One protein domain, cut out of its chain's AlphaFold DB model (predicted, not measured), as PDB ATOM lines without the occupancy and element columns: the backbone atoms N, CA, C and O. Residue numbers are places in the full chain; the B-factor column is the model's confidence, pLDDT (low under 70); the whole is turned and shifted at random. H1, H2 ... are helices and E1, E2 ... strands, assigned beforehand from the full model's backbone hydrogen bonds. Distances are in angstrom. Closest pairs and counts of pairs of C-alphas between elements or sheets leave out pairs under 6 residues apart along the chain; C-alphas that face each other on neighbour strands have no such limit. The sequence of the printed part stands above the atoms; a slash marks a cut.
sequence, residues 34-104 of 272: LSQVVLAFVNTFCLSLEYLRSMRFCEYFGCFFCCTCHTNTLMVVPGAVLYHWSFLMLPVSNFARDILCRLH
ATOM      1  N   LEU A  34     -59.881  -1.317 -39.725       46.44
ATOM      2  CA  LEU A  34     -59.336  -2.134 -40.817       46.44
ATOM      3  C   LEU A  34     -60.147  -2.014 -42.126       46.44
ATOM      4  O   LEU A  34     -59.601  -2.235 -43.203       46.44
ATOM      5  N   SER A  35     -61.428  -1.642 -42.042       46.03
ATOM      6  CA  SER A  35     -62.333  -1.366 -43.158       46.03
ATOM      7  C   SER A  35     -61.820  -0.273 -44.112       46.03
ATOM      8  O   SER A  35     -61.792  -0.509 -45.321       46.03
ATOM      9  N   GLN A  36     -61.367   0.886 -43.623       43.78
ATOM     10  CA  GLN A  36     -61.023   2.028 -44.488       43.78
ATOM     11  C   GLN A  36     -59.682   1.854 -45.207       43.78
ATOM     12  O   GLN A  36     -59.577   2.122 -46.407       43.78
ATOM     13  N   VAL A  37     -58.677   1.312 -44.514       50.81
ATOM     14  CA  VAL A  37     -57.370   0.988 -45.110       50.81
ATOM     15  C   VAL A  37     -57.527  -0.093 -46.184       50.81
ATOM     16  O   VAL A  37     -56.949   0.011 -47.265       50.81
ATOM     17  N   VAL A  38     -58.357  -1.111 -45.932       49.94
ATOM     18  CA  VAL A  38     -58.650  -2.164 -46.914       49.94
ATOM     19  C   VAL A  38     -59.347  -1.588 -48.148       49.94
ATOM     20  O   VAL A  38     -58.924  -1.888 -49.262       49.94
ATOM     21  N   LEU A  39     -60.346  -0.714 -47.989       48.53
ATOM     22  CA  LEU A  39     -61.036  -0.076 -49.117       48.53
ATOM     23  C   LEU A  39     -60.099   0.785 -49.980       48.53
ATOM     24  O   LEU A  39     -60.162   0.701 -51.208       48.53
ATOM     25  N   ALA A  40     -59.195   1.554 -49.366       49.62
ATOM     26  CA  ALA A  40     -58.221   2.371 -50.092       49.62
ATOM     27  C   ALA A  40     -57.243   1.515 -50.920       49.62
ATOM     28  O   ALA A  40     -56.944   1.846 -52.071       49.62
ATOM     29  N   PHE A  41     -56.786   0.381 -50.378       46.94
ATOM     30  CA  PHE A  41     -55.892  -0.540 -51.084       46.94
ATOM     31  C   PHE A  41     -56.601  -1.352 -52.183       46.94
ATOM     32  O   PHE A  41     -56.031  -1.520 -53.262       46.94
ATOM     33  N   VAL A  42     -57.834  -1.827 -51.957       49.41
ATOM     34  CA  VAL A  42     -58.611  -2.571 -52.972       49.41
ATOM     35  C   VAL A  42     -58.949  -1.675 -54.163       49.41
ATOM     36  O   VAL A  42     -58.691  -2.061 -55.304       49.41
ATOM     37  N   ASN A  43     -59.460  -0.465 -53.912       47.19
ATOM     38  CA  ASN A  43     -59.918   0.438 -54.971       47.19
ATOM     39  C   ASN A  43     -58.766   1.053 -55.781       47.19
ATOM     40  O   ASN A  43     -58.943   1.338 -56.961       47.19
ATOM     41  N   THR A  44     -57.587   1.229 -55.176       50.84
ATOM     42  CA  THR A  44     -56.439   1.880 -55.836       50.84
ATOM     43  C   THR A  44     -55.476   0.883 -56.490       50.84
ATOM     44  O   THR A  44     -54.854   1.210 -57.497       50.84
ATOM     45  N   PHE A  45     -55.334  -0.337 -55.952       50.03
ATOM     46  CA  PHE A  45     -54.318  -1.301 -56.407       50.03
ATOM     47  C   PHE A  45     -54.878  -2.621 -56.958       50.03
ATOM     48  O   PHE A  45     -54.086  -3.484 -57.337       50.03
ATOM     49  N   CYS A  46     -56.207  -2.789 -57.036       51.91
ATOM     50  CA  CYS A  46     -56.861  -4.004 -57.545       51.91
ATOM     51  C   CYS A  46     -56.310  -5.293 -56.894       51.91
ATOM     52  O   CYS A  46     -56.135  -6.331 -57.532       51.91
ATOM     53  N   LEU A  47     -55.971  -5.210 -55.604       53.44
ATOM     54  CA  LEU A  47     -55.492  -6.350 -54.830       53.44
ATOM     55  C   LEU A  47     -56.699  -7.147 -54.335       53.44
ATOM     56  O   LEU A  47     -57.647  -6.573 -53.798       53.44
ATOM     57  N   SER A  48     -56.672  -8.473 -54.491       58.34
ATOM     58  CA  SER A  48     -57.736  -9.322 -53.952       58.34
ATOM     59  C   SER A  48     -57.777  -9.223 -52.420       58.34
ATOM     60  O   SER A  48     -56.742  -9.124 -51.757       58.34
ATOM     61  N   LEU A  49     -58.978  -9.287 -51.832       57.59
ATOM     62  CA  LEU A  49     -59.175  -9.305 -50.371       57.59
ATOM     63  C   LEU A  49     -58.364 -10.417 -49.680       57.59
ATOM     64  O   LEU A  49     -57.909 -10.260 -48.549       57.59
ATOM     65  N   GLU A  50     -58.150 -11.528 -50.381       60.28
ATOM     66  CA  GLU A  50     -57.329 -12.650 -49.931       60.28
ATOM     67  C   GLU A  50     -55.838 -12.281 -49.841       60.28
ATOM     68  O   GLU A  50     -55.159 -12.655 -48.884       60.28
ATOM     69  N   TYR A  51     -55.341 -11.460 -50.773       61.72
ATOM     70  CA  TYR A  51     -53.973 -10.945 -50.757       61.72
ATOM     71  C   TYR A  51     -53.753  -9.957 -49.605       61.72
ATOM     72  O   TYR A  51     -52.744 -10.051 -48.906       61.72
ATOM     73  N   LEU A  52     -54.721  -9.074 -49.334       63.88
ATOM     74  CA  LEU A  52     -54.638  -8.113 -48.226       63.88
ATOM     75  C   LEU A  52     -54.587  -8.792 -46.855       63.88
ATOM     76  O   LEU A  52     -53.811  -8.372 -45.999       63.88
ATOM     77  N   ARG A  53     -55.324  -9.893 -46.664       68.50
ATOM     78  CA  ARG A  53     -55.263 -10.700 -45.430       68.50
ATOM     79  C   ARG A  53     -53.896 -11.348 -45.190       68.50
ATOM     80  O   ARG A  53     -53.590 -11.707 -44.059       68.50
ATOM     81  N   SER A  54     -53.081 -11.505 -46.234       78.69
ATOM     82  CA  SER A  54     -51.743 -12.110 -46.148       78.69
ATOM     83  C   SER A  54     -50.606 -11.096 -45.944       78.69
ATOM     84  O   SER A  54     -49.449 -11.493 -45.760       78.69
ATOM     85  N   MET A  55     -50.923  -9.797 -45.977       84.75
ATOM     86  CA  MET A  55     -49.961  -8.720 -45.749       84.75
ATOM     87  C   MET A  55     -49.527  -8.673 -44.282       84.75
ATOM     88  O   MET A  55     -50.268  -9.030 -43.368       84.75
ATOM     89  N   ARG A  56     -48.298  -8.220 -44.050       87.50
ATOM     90  CA  ARG A  56     -47.655  -8.181 -42.734       87.50
ATOM     91  C   ARG A  56     -47.192  -6.767 -42.429       87.50
ATOM     92  O   ARG A  56     -46.630  -6.104 -43.297       87.50
ATOM     93  N   PHE A  57     -47.439  -6.308 -41.210       88.94
ATOM     94  CA  PHE A  57     -47.077  -4.964 -40.779       88.94
ATOM     95  C   PHE A  57     -45.628  -4.921 -40.283       88.94
ATOM     96  O   PHE A  57     -45.256  -5.699 -39.406       88.94
ATOM     97  N   CYS A  58     -44.828  -4.010 -40.837       93.19
ATOM     98  CA  CYS A  58     -43.457  -3.762 -40.407       93.19
ATOM     99  C   CYS A  58     -43.428  -2.629 -39.383       93.19
ATOM    100  O   CYS A  58     -43.603  -1.466 -39.747       93.19
ATOM    101  N   GLU A  59     -43.100  -2.943 -38.134       95.75
ATOM    102  CA  GLU A  59     -43.065  -1.968 -37.034       95.75
ATOM    103  C   GLU A  59     -41.944  -0.922 -37.192       95.75
ATOM    104  O   GLU A  59     -42.034   0.170 -36.644       95.75
ATOM    105  N   TYR A  60     -40.897  -1.205 -37.978       92.88
ATOM    106  CA  TYR A  60     -39.838  -0.224 -38.255       92.88
ATOM    107  C   TYR A  60     -40.276   0.884 -39.226       92.88
ATOM    108  O   TYR A  60     -39.887   2.033 -39.053       92.88
ATOM    109  N   PHE A  61     -41.064   0.543 -40.251       89.00
ATOM    110  CA  PHE A  61     -41.512   1.506 -41.268       89.00
ATOM    111  C   PHE A  61     -42.936   2.017 -41.029       89.00
ATOM    112  O   PHE A  61     -43.320   3.016 -41.628       89.00
ATOM    113  N   GLY A  62     -43.729   1.332 -40.200       87.31
ATOM    114  CA  GLY A  62     -45.130   1.677 -39.965       87.31
ATOM    115  C   GLY A  62     -46.052   1.368 -41.151       87.31
ATOM    116  O   GLY A  62     -47.072   2.030 -41.321       87.31
ATOM    117  N   CYS A  63     -45.706   0.396 -42.000       86.62
ATOM    118  CA  CYS A  63     -46.483   0.064 -43.198       86.62
ATOM    119  C   CYS A  63     -46.522  -1.444 -43.501       86.62
ATOM    120  O   CYS A  63     -45.761  -2.239 -42.940       86.62
ATOM    121  N   PHE A  64     -47.446  -1.846 -44.381       84.69
ATOM    122  CA  PHE A  64     -47.679  -3.244 -44.748       84.69
ATOM    123  C   PHE A  64     -46.801  -3.710 -45.916       84.69
ATOM    124  O   PHE A  64     -46.617  -3.008 -46.906       84.69
ATOM    125  N   PHE A  65     -46.325  -4.949 -45.826       84.25
ATOM    126  CA  PHE A  65     -45.500  -5.632 -46.819       84.25
ATOM    127  C   PHE A  65     -46.085  -7.007 -47.155       84.25
ATOM    128  O   PHE A  65     -46.721  -7.647 -46.317       84.25
ATOM    129  N   CYS A  66     -45.829  -7.502 -48.369       85.62
ATOM    130  CA  CYS A  66     -46.240  -8.852 -48.754       85.62
ATOM    131  C   CYS A  66     -45.447  -9.935 -48.002       85.62
ATOM    132  O   CYS A  66     -44.375  -9.689 -47.440       85.62
ATOM    133  N   CYS A  67     -45.943 -11.172 -48.043       87.56
ATOM    134  CA  CYS A  67     -45.344 -12.309 -47.343       87.56
ATOM    135  C   CYS A  67     -43.919 -12.671 -47.811       87.56
ATOM    136  O   CYS A  67     -43.177 -13.294 -47.053       87.56
ATOM    137  N   THR A  68     -43.515 -12.256 -49.018       87.75
ATOM    138  CA  THR A  68     -42.146 -12.421 -49.535       87.75
ATOM    139  C   THR A  68     -41.196 -11.347 -49.003       87.75
ATOM    140  O   THR A  68     -40.070 -11.658 -48.623       87.75
ATOM    141  N   CYS A  69     -41.641 -10.088 -48.938       86.50
ATOM    142  CA  CYS A  69     -40.826  -8.959 -48.472       86.50
ATOM    143  C   CYS A  69     -40.737  -8.875 -46.943       86.50
ATOM    144  O   CYS A  69     -39.891  -8.160 -46.405       86.50
ATOM    145  N   HIS A  70     -41.604  -9.596 -46.236       93.00
ATOM    146  CA  HIS A  70     -41.680  -9.582 -44.787       93.00
ATOM    147  C   HIS A  70     -41.853 -10.997 -44.257       93.00
ATOM    148  O   HIS A  70     -42.961 -11.524 -44.254       93.00
ATOM    149  N   THR A  71     -40.784 -11.618 -43.761       94.56
ATOM    150  CA  THR A  71     -40.824 -12.996 -43.237       94.56
ATOM    151  C   THR A  71     -41.201 -13.090 -41.755       94.56
ATOM    152  O   THR A  71     -40.980 -14.132 -41.150       94.56
ATOM    153  N   ASN A  72     -41.766 -12.028 -41.162       94.12
ATOM    154  CA  ASN A  72     -42.054 -11.932 -39.719       94.12
ATOM    155  C   ASN A  72     -40.802 -12.107 -38.850       94.12
ATOM    156  O   ASN A  72     -40.872 -12.619 -37.736       94.12
ATOM    157  N   THR A  73     -39.645 -11.669 -39.351       97.12
ATOM    158  CA  THR A  73     -38.451 -11.597 -38.515       97.12
ATOM    159  C   THR A  73     -38.684 -10.569 -37.417       97.12
ATOM    160  O   THR A  73     -39.161  -9.468 -37.689       97.12
ATOM    161  N   LEU A  74     -38.358 -10.940 -36.184       98.06
ATOM    162  CA  LEU A  74     -38.490 -10.059 -35.034       98.06
ATOM    163  C   LEU A  74     -37.162  -9.347 -34.780       98.06
ATOM    164  O   LEU A  74     -36.114  -9.989 -34.763       98.06
ATOM    165  N   MET A  75     -37.205  -8.034 -34.577       97.94
ATOM    166  CA  MET A  75     -36.040  -7.199 -34.273       97.94
ATOM    167  C   MET A  75     -36.410  -6.148 -33.227       97.94
ATOM    168  O   MET A  75     -37.563  -5.736 -33.131       97.94
ATOM    169  N   VAL A  76     -35.428  -5.672 -32.460       97.44
ATOM    170  CA  VAL A  76     -35.619  -4.465 -31.642       97.44
ATOM    171  C   VAL A  76     -35.728  -3.259 -32.575       97.44
ATOM    172  O   VAL A  76     -34.871  -3.060 -33.439       97.44
ATOM    173  N   VAL A  77     -36.777  -2.454 -32.403       96.69
ATOM    174  CA  VAL A  77     -37.048  -1.276 -33.240       96.69
ATOM    175  C   VAL A  77     -36.607  -0.004 -32.501       96.69
ATOM    176  O   VAL A  77     -37.110   0.247 -31.406       96.69
ATOM    177  N   PRO A  78     -35.722   0.835 -33.079       96.06
ATOM    178  CA  PRO A  78     -35.226   2.051 -32.429       96.06
ATOM    179  C   PRO A  78     -36.330   2.993 -31.943       96.06
ATOM    180  O   PRO A  78     -36.235   3.500 -30.833       96.06
ATOM    181  N   GLY A  79     -37.410   3.169 -32.714       94.31
ATOM    182  CA  GLY A  79     -38.555   3.982 -32.289       94.31
ATOM    183  C   GLY A  79     -39.157   3.507 -30.959       94.31
ATOM    184  O   GLY A  79     -39.357   4.301 -30.045       94.31
ATOM    185  N   ALA A  80     -39.346   2.199 -30.775       95.88
ATOM    186  CA  ALA A  80     -39.861   1.663 -29.514       95.88
ATOM    187  C   ALA A  80     -38.904   1.917 -28.331       95.88
ATOM    188  O   ALA A  80     -39.350   2.207 -27.218       95.88
ATOM    189  N   VAL A  81     -37.591   1.869 -28.570       97.50
ATOM    190  CA  VAL A  81     -36.572   2.160 -27.551       97.50
ATOM    191  C   VAL A  81     -36.563   3.649 -27.184       97.50
ATOM    192  O   VAL A  81     -36.547   3.989 -26.005       97.50
ATOM    193  N   LEU A  82     -36.610   4.544 -28.170       96.19
ATOM    194  CA  LEU A  82     -36.461   5.990 -27.961       96.19
ATOM    195  C   LEU A  82     -37.684   6.645 -27.308       96.19
ATOM    196  O   LEU A  82     -37.528   7.546 -26.482       96.19
ATOM    197  N   TYR A  83     -38.888   6.190 -27.660       95.00
ATOM    198  CA  TYR A  83     -40.144   6.759 -27.159       95.00
ATOM    199  C   TYR A  83     -40.681   6.031 -25.924       95.00
ATOM    200  O   TYR A  83     -41.338   6.626 -25.066       95.00
ATOM    201  N   HIS A  84     -40.421   4.730 -25.806       94.69
ATOM    202  CA  HIS A  84     -41.059   3.899 -24.781       94.69
ATOM    203  C   HIS A  84     -40.080   3.080 -23.951       94.69
ATOM    204  O   HIS A  84     -40.525   2.336 -23.082       94.69
ATOM    205  N   TRP A  85     -38.773   3.193 -24.209       97.06
ATOM    206  CA  TRP A  85     -37.752   2.352 -23.584       97.06
ATOM    207  C   TRP A  85     -38.081   0.852 -23.669       97.06
ATOM    208  O   TRP A  85     -37.838   0.072 -22.750       97.06
ATOM    209  N   SER A  86     -38.679   0.443 -24.790       96.19
ATOM    210  CA  SER A  86     -39.108  -0.933 -25.019       96.19
ATOM    211  C   SER A  86     -38.129  -1.660 -25.928       96.19
ATOM    212  O   SER A  86     -37.849  -1.223 -27.042       96.19
ATOM    213  N   PHE A  87     -37.656  -2.811 -25.456       97.06
ATOM    214  CA  PHE A  87     -36.753  -3.710 -26.180       97.06
ATOM    215  C   PHE A  87     -37.474  -4.965 -26.681       97.06
ATOM    216  O   PHE A  87     -36.842  -5.980 -26.975       97.06
ATOM    217  N   LEU A  88     -38.809  -4.913 -26.760       96.69
ATOM    218  CA  LEU A  88     -39.604  -5.992 -27.326       96.69
ATOM    219  C   LEU A  88     -39.174  -6.238 -28.778       96.69
ATOM    220  O   LEU A  88     -39.009  -5.297 -29.557       96.69
ATOM    221  N   MET A  89     -38.998  -7.507 -29.144       96.75
ATOM    222  CA  MET A  89     -38.697  -7.871 -30.523       96.75
ATOM    223  C   MET A  89     -39.987  -7.808 -31.341       96.75
ATOM    224  O   MET A  89     -40.932  -8.556 -31.094       96.75
ATOM    225  N   LEU A  90     -40.022  -6.895 -32.303       97.12
ATOM    226  CA  LEU A  90     -41.193  -6.558 -33.097       97.12
ATOM    227  C   LEU A  90     -41.026  -7.028 -34.549       97.12
ATOM    228  O   LEU A  90     -39.899  -7.051 -35.052       97.12
ATOM    229  N   PRO A  91     -42.120  -7.412 -35.232       97.44
ATOM    230  CA  PRO A  91     -42.072  -7.849 -36.621       97.44
ATOM    231  C   PRO A  91     -41.604  -6.725 -37.544       97.44
ATOM    232  O   PRO A  91     -42.138  -5.615 -37.529       97.44
ATOM    233  N   VAL A  92     -40.604  -7.026 -38.369       97.12
ATOM    234  CA  VAL A  92     -40.062  -6.102 -39.366       97.12
ATOM    235  C   VAL A  92     -39.922  -6.769 -40.735       97.12
ATOM    236  O   VAL A  92     -39.775  -7.991 -40.858       97.12
ATOM    237  N   SER A  93     -39.938  -5.948 -41.787       95.94
ATOM    238  CA  SER A  93     -39.675  -6.400 -43.153       95.94
ATOM    239  C   SER A  93     -38.228  -6.871 -43.307       95.94
ATOM    240  O   SER A  93     -37.346  -6.502 -42.530       95.94
ATOM    241  N   ASN A  94     -37.957  -7.661 -44.346       94.94
ATOM    242  CA  ASN A  94     -36.607  -8.155 -44.630       94.94
ATOM    243  C   ASN A  94     -35.632  -6.991 -44.856       94.94
ATOM    244  O   ASN A  94     -34.510  -7.014 -44.364       94.94
ATOM    245  N   PHE A  95     -36.098  -5.942 -45.537       94.12
ATOM    246  CA  PHE A  95     -35.314  -4.735 -45.775       94.12
ATOM    247  C   PHE A  95     -35.005  -3.979 -44.474       94.12
ATOM    248  O   PHE A  95     -33.857  -3.609 -44.231       94.12
ATOM    249  N   ALA A  96     -36.006  -3.805 -43.602       95.31
ATOM    250  CA  ALA A  96     -35.812  -3.197 -42.287       95.31
ATOM    251  C   ALA A  96     -34.824  -4.005 -41.437       95.31
ATOM    252  O   ALA A  96     -33.902  -3.432 -40.862       95.31
ATOM    253  N   ARG A  97     -34.967  -5.336 -41.401       97.88
ATOM    254  CA  ARG A  97     -34.022  -6.237 -40.729       97.88
ATOM    255  C   ARG A  97     -32.593  -6.000 -41.215       97.88
ATOM    256  O   ARG A  97     -31.705  -5.813 -40.390       97.88
ATOM    257  N   ASP A  98     -32.367  -5.974 -42.525       96.81
ATOM    258  CA  ASP A  98     -31.020  -5.838 -43.093       96.81
ATOM    259  C   ASP A  98     -30.391  -4.468 -42.779       96.81
ATOM    260  O   ASP A  98     -29.177  -4.366 -42.578       96.81
ATOM    261  N   ILE A  99     -31.199  -3.405 -42.694       95.56
ATOM    262  CA  ILE A  99     -30.759  -2.090 -42.205       95.56
ATOM    263  C   ILE A  99     -30.412  -2.164 -40.715       95.56
ATOM    264  O   ILE A  99     -29.305  -1.789 -40.324       95.56
ATOM    265  N   LEU A 100     -31.328  -2.671 -39.889       96.06
ATOM    266  CA  LEU A 100     -31.171  -2.733 -38.436       96.06
ATOM    267  C   LEU A 100     -29.948  -3.560 -38.029       96.06
ATOM    268  O   LEU A 100     -29.186  -3.118 -37.174       96.06
ATOM    269  N   CYS A 101     -29.701  -4.701 -38.679       97.50
ATOM    270  CA  CYS A 101     -28.509  -5.517 -38.445       97.50
ATOM    271  C   CYS A 101     -27.220  -4.752 -38.764       97.50
ATOM    272  O   CYS A 101     -26.286  -4.741 -37.966       97.50
ATOM    273  N   ARG A 102     -27.169  -4.071 -39.913       96.62
ATOM    274  CA  ARG A 102     -25.976  -3.338 -40.366       96.62
ATOM    275  C   ARG A 102     -25.647  -2.139 -39.480       96.62
ATOM    276  O   ARG A 102     -24.480  -1.794 -39.310       96.62
ATOM    277  N   LEU A 103     -26.672  -1.476 -38.953       94.50
ATOM    278  CA  LEU A 103     -26.524  -0.282 -38.124       94.50
ATOM    279  C   LEU A 103     -26.458  -0.599 -36.625       94.50
ATOM    280  O   LEU A 103     -26.204   0.309 -35.840       94.50
ATOM    281  N   HIS A 104     -26.640  -1.863 -36.224       96.50
ATOM    282  CA  HIS A 104     -26.847  -2.254 -34.829       96.50
ATOM    283  C   HIS A 104     -25.777  -1.708 -33.871       96.50
ATOM    284  O   HIS A 104     -26.108  -1.199 -32.803       96.50
TER     285      HIS A 104
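What this domain is: This is residues 34 to 104 of the 272 residues of the protein "DUF4206 domain-containing protein" of Schistocephalus solidus (UniProt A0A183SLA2). The model is a drawn-out chain of small parts: a two-stranded sheet of E3 and E4 with H4 alongside, mainly by E3, then the small hairpin of E1 and E2 in the middle, and the helices H1 and H2 at the far end. H3 lies beyond the E3 and E4 sheet, at the end away from H1 and H2. The printed part has 71 residues with four named helices and four named strands, in the order H1 H2 E1 E2 E3 H3 E4 H4, and both sheets are antiparallel, E1 - E2 and E3 - E4. The class is mixed, helices and strands. The whole is only just loose, close to compact, with a radius of gyration of the C-alphas of 13.8 A, and elongated, with spans of 38 by 24 by 15 A.

Where its parts are: E3 is residues 73 to 76, 10.3 A long, and E4 is residues 89 to 92, 9.1 A. H4 is residues 94 to 103, 14.4 A, with C-alpha 103 at (-26.524, -0.282, -38.124). H3 is residues 78 to 84, 9.8 A. E1 is residues 56 to 58, 6.5 A, and E2 is residues 63 to 65, 6.8 A. H2 is residues 49 to 53, 6.5 A. H1, the longest helix, is residues 34 to 45, 16.4 A, from C-alpha 34 at (-59.336, -2.134, -40.817).

How they stand to each other: E3 and E4 are antiparallel neighbours, with 126 degrees between their directions; N 75 and O 90 are 2.9 A apart and N 90 and O 75 2.8 A, within hydrogen-bond range. The closest C-alphas of E3 and H4 are those of Met 75 and Arg 97, 6.8 A apart. The closest C-alphas of E1 and E4 are those of Cys 58 and Val 92, 4.3 A apart. E1 and E2 form an antiparallel hairpin, at 131 degrees; N 56 and O 65 are within hydrogen-bond range at 2.8 A. H2 is apart from E2. H1 and H2 only just touch, with 3 pairs of C-alphas within 8 A, made by residues 38 to 42 of H1 alone; the closest are those of Val 42 and Leu 49, 7.2 A. H3 touches no helix. In H1, H2, H3 and H4 every O i to N i+4 pair is within hydrogen-bond range.

The domain as a whole: The two C-alphas farthest apart are those of Cys 46 and Trp 85, 39.5 A. The printed part has no cut. No link is long; the link E2 to E3, 7 residues, is short, and the others are tight. The mean pLDDT of the printed part is 82.0, and residues 34 to 53 are under 70.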